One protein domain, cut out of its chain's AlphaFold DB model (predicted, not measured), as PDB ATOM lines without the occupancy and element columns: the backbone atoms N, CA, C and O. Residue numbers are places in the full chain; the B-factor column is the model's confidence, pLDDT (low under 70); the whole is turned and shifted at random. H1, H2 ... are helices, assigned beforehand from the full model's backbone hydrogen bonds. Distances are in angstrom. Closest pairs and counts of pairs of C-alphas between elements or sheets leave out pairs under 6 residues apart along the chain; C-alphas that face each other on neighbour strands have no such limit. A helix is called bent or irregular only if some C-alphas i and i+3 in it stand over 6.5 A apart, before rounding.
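What this domain is: This is residues 2 to 54 of the 360 residues of the protein "Seryl-tRNA synthetase" of Papilio machaon (UniProt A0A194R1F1). A short helix, H1, folds back beside the start of one long helix, H2, as a lopsided helical hairpin, and the greater part of H2 sticks out as a long arm with a kink. The printed part has 53 residues with two named helices, H1 then H2, and no named strand; its class is all helix. It is extended, with a radius of gyration of the C-alphas of 17.7 A, and spans 57 by 15 by 8 A.

Where its parts are: Find C-alpha 2 at (192.106, 137.183, 159.078); from there H1 runs through residues 2 to 12, 15.5 A long. Next find C-alpha 18 at (188.979, 149.050, 172.481), where H2 begins; it covers residues 18 to 52, 49.1 A long, and ends at C-alpha 52 at (186.067, 134.285, 125.693). Look near residue 39 for its kink of 30 degrees; H2 is neither bent nor irregular, but only just: C-alphas 36 and 39 are 6.4 A apart.

How they stand to each other: Look at Leu 7 and Leu 23, whose C-alphas are the closest of H1 and H2, 6.4 A apart. The two helices touch, H2 with residues 20 to 27 alone. They run opposite ways at a shallow tilt of 32 degrees, only just short of steep, and form a helical hairpin. In H1 every O i to N i+4 pair is within hydrogen-bond range; in H2, 29 of 31 are.

The domain as a whole: The C-alphas of Ser 16 and Lys 54 are the two farthest apart, 57.3 A. The link from H1 to H2 is tight, and the printed part has no cut. Residues 12 to 18 stand free, as do residues 31 to 54, of which 31 to 52 belong to H2. The pLDDT is under 70 at residues 14 to 18, against a mean of 84.6 of the printed part.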
ATOM      1  N   GLU A   2     191.282 136.871 157.891       77.62
ATOM      2  CA  GLU A   2     192.106 137.183 159.078       77.62
ATOM      3  C   GLU A   2     191.419 138.058 160.147       77.62
ATOM      4  O   GLU A   2     191.303 137.632 161.292       77.62
ATOM      5  N   VAL A   3     190.843 139.211 159.775       78.50
ATOM      6  CA  VAL A   3     190.118 140.103 160.717       78.50
ATOM      7  C   VAL A   3     188.936 139.392 161.396       78.50
ATOM      8  O   VAL A   3     188.629 139.636 162.559       78.50
ATOM      9  N   GLY A   4     188.270 138.482 160.677       76.88
ATOM     10  CA  GLY A   4     187.154 137.701 161.212       76.88
ATOM     11  C   GLY A   4     187.606 136.629 162.204       76.88
ATOM     12  O   GLY A   4     186.965 136.455 163.237       76.88
ATOM     13  N   SER A   5     188.717 135.939 161.922       80.44
ATOM     14  CA  SER A   5     189.317 134.971 162.851       80.44
ATOM     15  C   SER A   5     189.896 135.639 164.098       80.44
ATOM     16  O   SER A   5     189.745 135.113 165.197       80.44
ATOM     17  N   GLU A   6     190.502 136.816 163.948       79.19
ATOM     18  CA  GLU A   6     191.071 137.589 165.053       79.19
ATOM     19  C   GLU A   6     189.973 138.136 165.978       79.19
ATOM     20  O   GLU A   6     190.033 137.944 167.193       79.19
ATOM     21  N   LEU A   7     188.895 138.689 165.407       77.38
ATOM     22  CA  LEU A   7     187.703 139.091 166.158       77.38
ATOM     23  C   LEU A   7     187.068 137.899 166.898       77.38
ATOM     24  O   LEU A   7     186.688 138.028 168.060       77.38
ATOM     25  N   ALA A   8     186.960 136.732 166.250       80.00
ATOM     26  CA  ALA A   8     186.394 135.531 166.865       80.00
ATOM     27  C   ALA A   8     187.242 135.008 168.039       80.00
ATOM     28  O   ALA A   8     186.683 134.546 169.034       80.00
ATOM     29  N   ASN A   9     188.571 135.108 167.948       79.69
ATOM     30  CA  ASN A   9     189.483 134.736 169.032       79.69
ATOM     31  C   ASN A   9     189.414 135.724 170.207       79.69
ATOM     32  O   ASN A   9     189.349 135.295 171.358       79.69
ATOM     33  N   LEU A  10     189.349 137.031 169.939       76.38
ATOM     34  CA  LEU A  10     189.224 138.058 170.982       76.38
ATOM     35  C   LEU A  10     187.871 138.003 171.708       76.38
ATOM     36  O   LEU A  10     187.814 138.165 172.925       76.38
ATOM     37  N   LEU A  11     186.783 137.697 170.992       76.75
ATOM     38  CA  LEU A  11     185.458 137.499 171.593       76.75
ATOM     39  C   LEU A  11     185.386 136.245 172.480       76.75
ATOM     40  O   LEU A  11     184.659 136.251 173.467       76.75
ATOM     41  N   LYS A  12     186.145 135.182 172.166       78.88
ATOM     42  CA  LYS A  12     186.236 133.971 173.006       78.88
ATOM     43  C   LYS A  12     187.021 134.189 174.301       78.88
ATOM     44  O   LYS A  12     186.759 133.502 175.282       78.88
ATOM     45  N   ASN A  13     187.951 135.142 174.313       77.00
ATOM     46  CA  ASN A  13     188.842 135.393 175.445       77.00
ATOM     47  C   ASN A  13     188.314 136.459 176.434       77.00
ATOM     48  O   ASN A  13     189.046 136.842 177.341       77.00
ATOM     49  N   ASN A  14     187.059 136.927 176.297       61.81
ATOM     50  CA  ASN A  14     186.396 137.903 177.189       61.81
ATOM     51  C   ASN A  14     187.205 139.191 177.472       61.81
ATOM     52  O   ASN A  14     187.056 139.816 178.523       61.81
ATOM     53  N   SER A  15     188.043 139.628 176.534       59.47
ATOM     54  CA  SER A  15     188.782 140.887 176.645       59.47
ATOM     55  C   SER A  15     187.864 142.068 176.302       59.47
ATOM     56  O   SER A  15     187.554 142.290 175.135       59.47
ATOM     57  N   SER A  16     187.407 142.836 177.294       59.50
ATOM     58  CA  SER A  16     186.682 144.099 177.082       59.50
ATOM     59  C   SER A  16     187.668 145.196 176.677       59.50
ATOM     60  O   SER A  16     188.148 145.949 177.521       59.50
ATOM     61  N   ASP A  17     188.013 145.229 175.391       64.19
ATOM     62  CA  ASP A  17     189.136 146.014 174.888       64.19
ATOM     63  C   ASP A  17     188.728 146.859 173.671       64.19
ATOM     64  O   ASP A  17     188.014 146.381 172.783       64.19
ATOM     65  N   ASN A  18     189.220 148.102 173.591       64.62
ATOM     66  CA  ASN A  18     188.979 149.050 172.481       64.62
ATOM     67  C   ASN A  18     189.317 148.453 171.097       64.62
ATOM     68  O   ASN A  18     188.832 148.902 170.056       64.62
ATOM     69  N   ASN A  19     190.151 147.413 171.077       72.94
ATOM     70  CA  ASN A  19     190.521 146.663 169.885       72.94
ATOM     71  C   ASN A  19     189.349 145.874 169.276       72.94
ATOM     72  O   ASN A  19     189.274 145.771 168.054       72.94
ATOM     73  N   ILE A  20     188.390 145.388 170.076       76.94
ATOM     74  CA  ILE A  20     187.206 144.681 169.553       76.94
ATOM     75  C   ILE A  20     186.323 145.634 168.747       76.94
ATOM     76  O   ILE A  20     185.831 145.268 167.680       76.94
ATOM     77  N   GLU A  21     186.114 146.856 169.232       80.69
ATOM     78  CA  GLU A  21     185.284 147.844 168.542       80.69
ATOM     79  C   GLU A  21     185.937 148.309 167.234       80.69
ATOM     80  O   GLU A  21     185.289 148.313 166.185       80.69
ATOM     81  N   LYS A  22     187.255 148.561 167.254       83.00
ATOM     82  CA  LYS A  22     188.043 148.840 166.043       83.00
ATOM     83  C   LYS A  22     187.942 147.713 165.011       83.00
ATOM     84  O   LYS A  22     187.663 147.983 163.843       83.00
ATOM     85  N   LEU A  23     188.099 146.455 165.430       83.00
ATOM     86  CA  LEU A  23     187.991 145.292 164.540       83.00
ATOM     87  C   LEU A  23     186.562 145.082 164.018       83.00
ATOM     88  O   LEU A  23     186.388 144.677 162.868       83.00
ATOM     89  N   LYS A  24     185.524 145.396 164.807       83.12
ATOM     90  CA  LYS A  24     184.127 145.396 164.335       83.12
ATOM     91  C   LYS A  24     183.913 146.431 163.233       83.12
ATOM     92  O   LYS A  24     183.341 146.089 162.196       83.12
ATOM     93  N   ILE A  25     184.402 147.657 163.423       86.88
ATOM     94  CA  ILE A  25     184.322 148.725 162.415       86.88
ATOM     95  C   ILE A  25     185.085 148.312 161.153       86.88
ATOM     96  O   ILE A  25     184.526 148.352 160.059       86.88
ATOM     97  N   GLN A  26     186.318 147.820 161.293       87.25
ATOM     98  CA  GLN A  26     187.126 147.343 160.169       87.25
ATOM     99  C   GLN A  26     186.454 146.179 159.428       87.25
ATOM    100  O   GLN A  26     186.407 146.172 158.199       87.25
ATOM    101  N   SER A  27     185.873 145.213 160.149       87.31
ATOM    102  CA  SER A  27     185.110 144.122 159.537       87.31
ATOM    103  C   SER A  27     183.874 144.631 158.798       87.31
ATOM    104  O   SER A  27     183.543 144.074 157.749       87.31
ATOM    105  N   SER A  28     183.184 145.643 159.328       88.25
ATOM    106  CA  SER A  28     182.027 146.261 158.675       88.25
ATOM    107  C   SER A  28     182.440 146.958 157.378       88.25
ATOM    108  O   SER A  28     181.862 146.684 156.328       88.25
ATOM    109  N   LEU A  29     183.503 147.768 157.425       91.62
ATOM    110  CA  LEU A  29     184.064 148.455 156.259       91.62
ATOM    111  C   LEU A  29     184.533 147.468 155.183       91.62
ATOM    112  O   LEU A  29     184.241 147.653 154.006       91.62
ATOM    113  N   LEU A  30     185.204 146.376 155.565       90.88
ATOM    114  CA  LEU A  30     185.623 145.332 154.622       90.88
ATOM    115  C   LEU A  30     184.430 144.638 153.957       90.88
ATOM    116  O   LEU A  30     184.456 144.403 152.751       90.88
ATOM    117  N   LYS A  31     183.370 144.326 154.715       89.44
ATOM    118  CA  LYS A  31     182.133 143.753 154.155       89.44
ATOM    119  C   LYS A  31     181.468 144.716 153.175       89.44
ATOM    120  O   LYS A  31     181.009 144.281 152.119       89.44
ATOM    121  N   GLU A  32     181.438 146.005 153.504       92.31
ATOM    122  CA  GLU A  32     180.906 147.043 152.624       92.31
ATOM    123  C   GLU A  32     181.743 147.178 151.345       92.31
ATOM    124  O   GLU A  32     181.184 147.182 150.250       92.31
ATOM    125  N   ASN A  33     183.073 147.186 151.456       92.12
ATOM    126  CA  ASN A  33     183.980 147.232 150.308       92.12
ATOM    127  C   ASN A  33     183.829 146.003 149.407       92.12
ATOM    128  O   ASN A  33     183.726 146.153 148.194       92.12
ATOM    129  N   ILE A  34     183.728 144.794 149.972       92.06
ATOM    130  CA  ILE A  34     183.440 143.576 149.197       92.06
ATOM    131  C   ILE A  34     182.102 143.716 148.466       92.06
ATOM    132  O   ILE A  34     182.011 143.392 147.286       92.06
ATOM    133  N   LYS A  35     181.059 144.225 149.135       92.56
ATOM    134  CA  LYS A  35     179.752 144.450 148.505       92.56
ATOM    135  C   LYS A  35     179.845 145.461 147.354       92.56
ATOM    136  O   LYS A  35     179.239 145.223 146.315       92.56
ATOM    137  N   LYS A  36     180.624 146.535 147.520       94.06
ATOM    138  CA  LYS A  36     180.879 147.546 146.479       94.06
ATOM    139  C   LYS A  36     181.688 146.991 145.303       94.06
ATOM    140  O   LYS A  36     181.409 147.369 144.174       94.06
ATOM    141  N   LEU A  37     182.641 146.090 145.547       95.75
ATOM    142  CA  LEU A  37     183.490 145.488 144.509       95.75
ATOM    143  C   LEU A  37     182.821 144.335 143.751       95.75
ATOM    144  O   LEU A  37     183.202 144.064 142.617       95.75
ATOM    145  N   LYS A  38     181.814 143.669 144.331       94.31
ATOM    146  CA  LYS A  38     181.109 142.555 143.669       94.31
ATOM    147  C   LYS A  38     180.466 142.950 142.344       94.31
ATOM    148  O   LYS A  38     180.598 142.218 141.377       94.31
ATOM    149  N   VAL A  39     179.792 144.099 142.304       93.44
ATOM    150  CA  VAL A  39     179.093 144.574 141.099       93.44
ATOM    151  C   VAL A  39     180.060 144.831 139.932       93.44
ATOM    152  O   VAL A  39     179.853 144.235 138.879       93.44
ATOM    153  N   PRO A  40     181.128 145.644 140.077       95.19
ATOM    154  CA  PRO A  40     182.080 145.845 138.988       95.19
ATOM    155  C   PRO A  40     182.863 144.571 138.647       95.19
ATOM    156  O   PRO A  40     183.175 144.369 137.480       95.19
ATOM    157  N   PHE A  41     183.145 143.698 139.624       94.94
ATOM    158  CA  PHE A  41     183.774 142.403 139.354       94.94
ATOM    159  C   PHE A  41     182.897 141.522 138.457       94.94
ATOM    160  O   PHE A  41     183.379 141.071 137.428       94.94
ATOM    161  N   TRP A  42     181.617 141.333 138.795       94.06
ATOM    162  CA  TRP A  42     180.695 140.540 137.975       94.06
ATOM    163  C   TRP A  42     180.483 141.143 136.593       94.06
ATOM    164  O   TRP A  42     180.488 140.413 135.615       94.06
ATOM    165  N   SER A  43     180.369 142.469 136.498       94.06
ATOM    166  CA  SER A  43     180.246 143.141 135.202       94.06
ATOM    167  C   SER A  43     181.490 142.945 134.328       94.06
ATOM    168  O   SER A  43     181.364 142.696 133.132       94.06
ATOM    169  N   ALA A  44     182.690 143.021 134.912       94.69
ATOM    170  CA  ALA A  44     183.935 142.763 134.190       94.69
ATOM    171  C   ALA A  44     184.087 141.281 133.806       94.69
ATOM    172  O   ALA A  44     184.544 140.976 132.708       94.69
ATOM    173  N   GLU A  45     183.699 140.370 134.700       94.31
ATOM    174  CA  GLU A  45     183.710 138.925 134.468       94.31
ATOM    175  C   GLU A  45     182.745 138.534 133.344       94.31
ATOM    176  O   GLU A  45     183.146 137.837 132.418       94.31
ATOM    177  N   GLU A  46     181.512 139.039 133.365       91.62
ATOM    178  CA  GLU A  46     180.508 138.810 132.324       91.62
ATOM    179  C   GLU A  46     180.995 139.308 130.958       91.62
ATOM    180  O   GLU A  46     180.996 138.548 129.990       91.62
ATOM    181  N   ALA A  47     181.517 140.538 130.890       92.69
ATOM    182  CA  ALA A  47     182.080 141.084 129.656       92.69
ATOM    183  C   ALA A  47     183.255 140.240 129.124       92.69
ATOM    184  O   ALA A  47     183.351 139.994 127.922       92.69
ATOM    185  N   ALA A  48     184.135 139.762 130.010       94.25
ATOM    186  CA  ALA A  48     185.259 138.915 129.623       94.25
ATOM    187  C   ALA A  48     184.812 137.521 129.150       94.25
ATOM    188  O   ALA A  48     185.361 137.004 128.177       94.25
ATOM    189  N   ILE A  49     183.821 136.912 129.812       90.25
ATOM    190  CA  ILE A  49     183.297 135.588 129.455       90.25
ATOM    191  C   ILE A  49     182.620 135.628 128.086       90.25
ATOM    192  O   ILE A  49     182.877 134.743 127.275       90.25
ATOM    193  N   VAL A  50     181.816 136.656 127.798       88.06
ATOM    194  CA  VAL A  50     181.154 136.809 126.491       88.06
ATOM    195  C   VAL A  50     182.175 136.839 125.350       88.06
ATOM    196  O   VAL A  50     181.981 136.172 124.335       88.06
ATOM    197  N   GLU A  51     183.298 137.542 125.516       91.56
ATOM    198  CA  GLU A  51     184.372 137.539 124.514       91.56
ATOM    199  C   GLU A  51     185.142 136.210 124.481       91.56
ATOM    200  O   GLU A  51     185.454 135.700 123.404       91.56
ATOM    201  N   ALA A  52     185.406 135.589 125.634       91.12
ATOM    202  CA  ALA A  52     186.067 134.285 125.693       91.12
ATOM    203  C   ALA A  52     185.244 133.184 125.001       91.12
ATOM    204  O   ALA A  52     185.808 132.294 124.362       91.12
ATOM    205  N   LEU A  53     183.911 133.261 125.065       89.81
ATOM    206  CA  LEU A  53     183.003 132.344 124.378       89.81
ATOM    207  C   LEU A  53     183.043 132.479 122.851       89.81
ATOM    208  O   LEU A  53     182.553 131.566 122.186       89.81
ATOM    209  N   LYS A  54     183.660 133.531 122.295       90.50
ATOM    210  CA  LYS A  54     183.907 133.701 120.850       90.50
ATOM    211  C   LYS A  54     185.218 133.066 120.373       90.50
ATOM    212  O   LYS A  54     185.476 133.040 119.172       90.50
TER     213      LYS A  54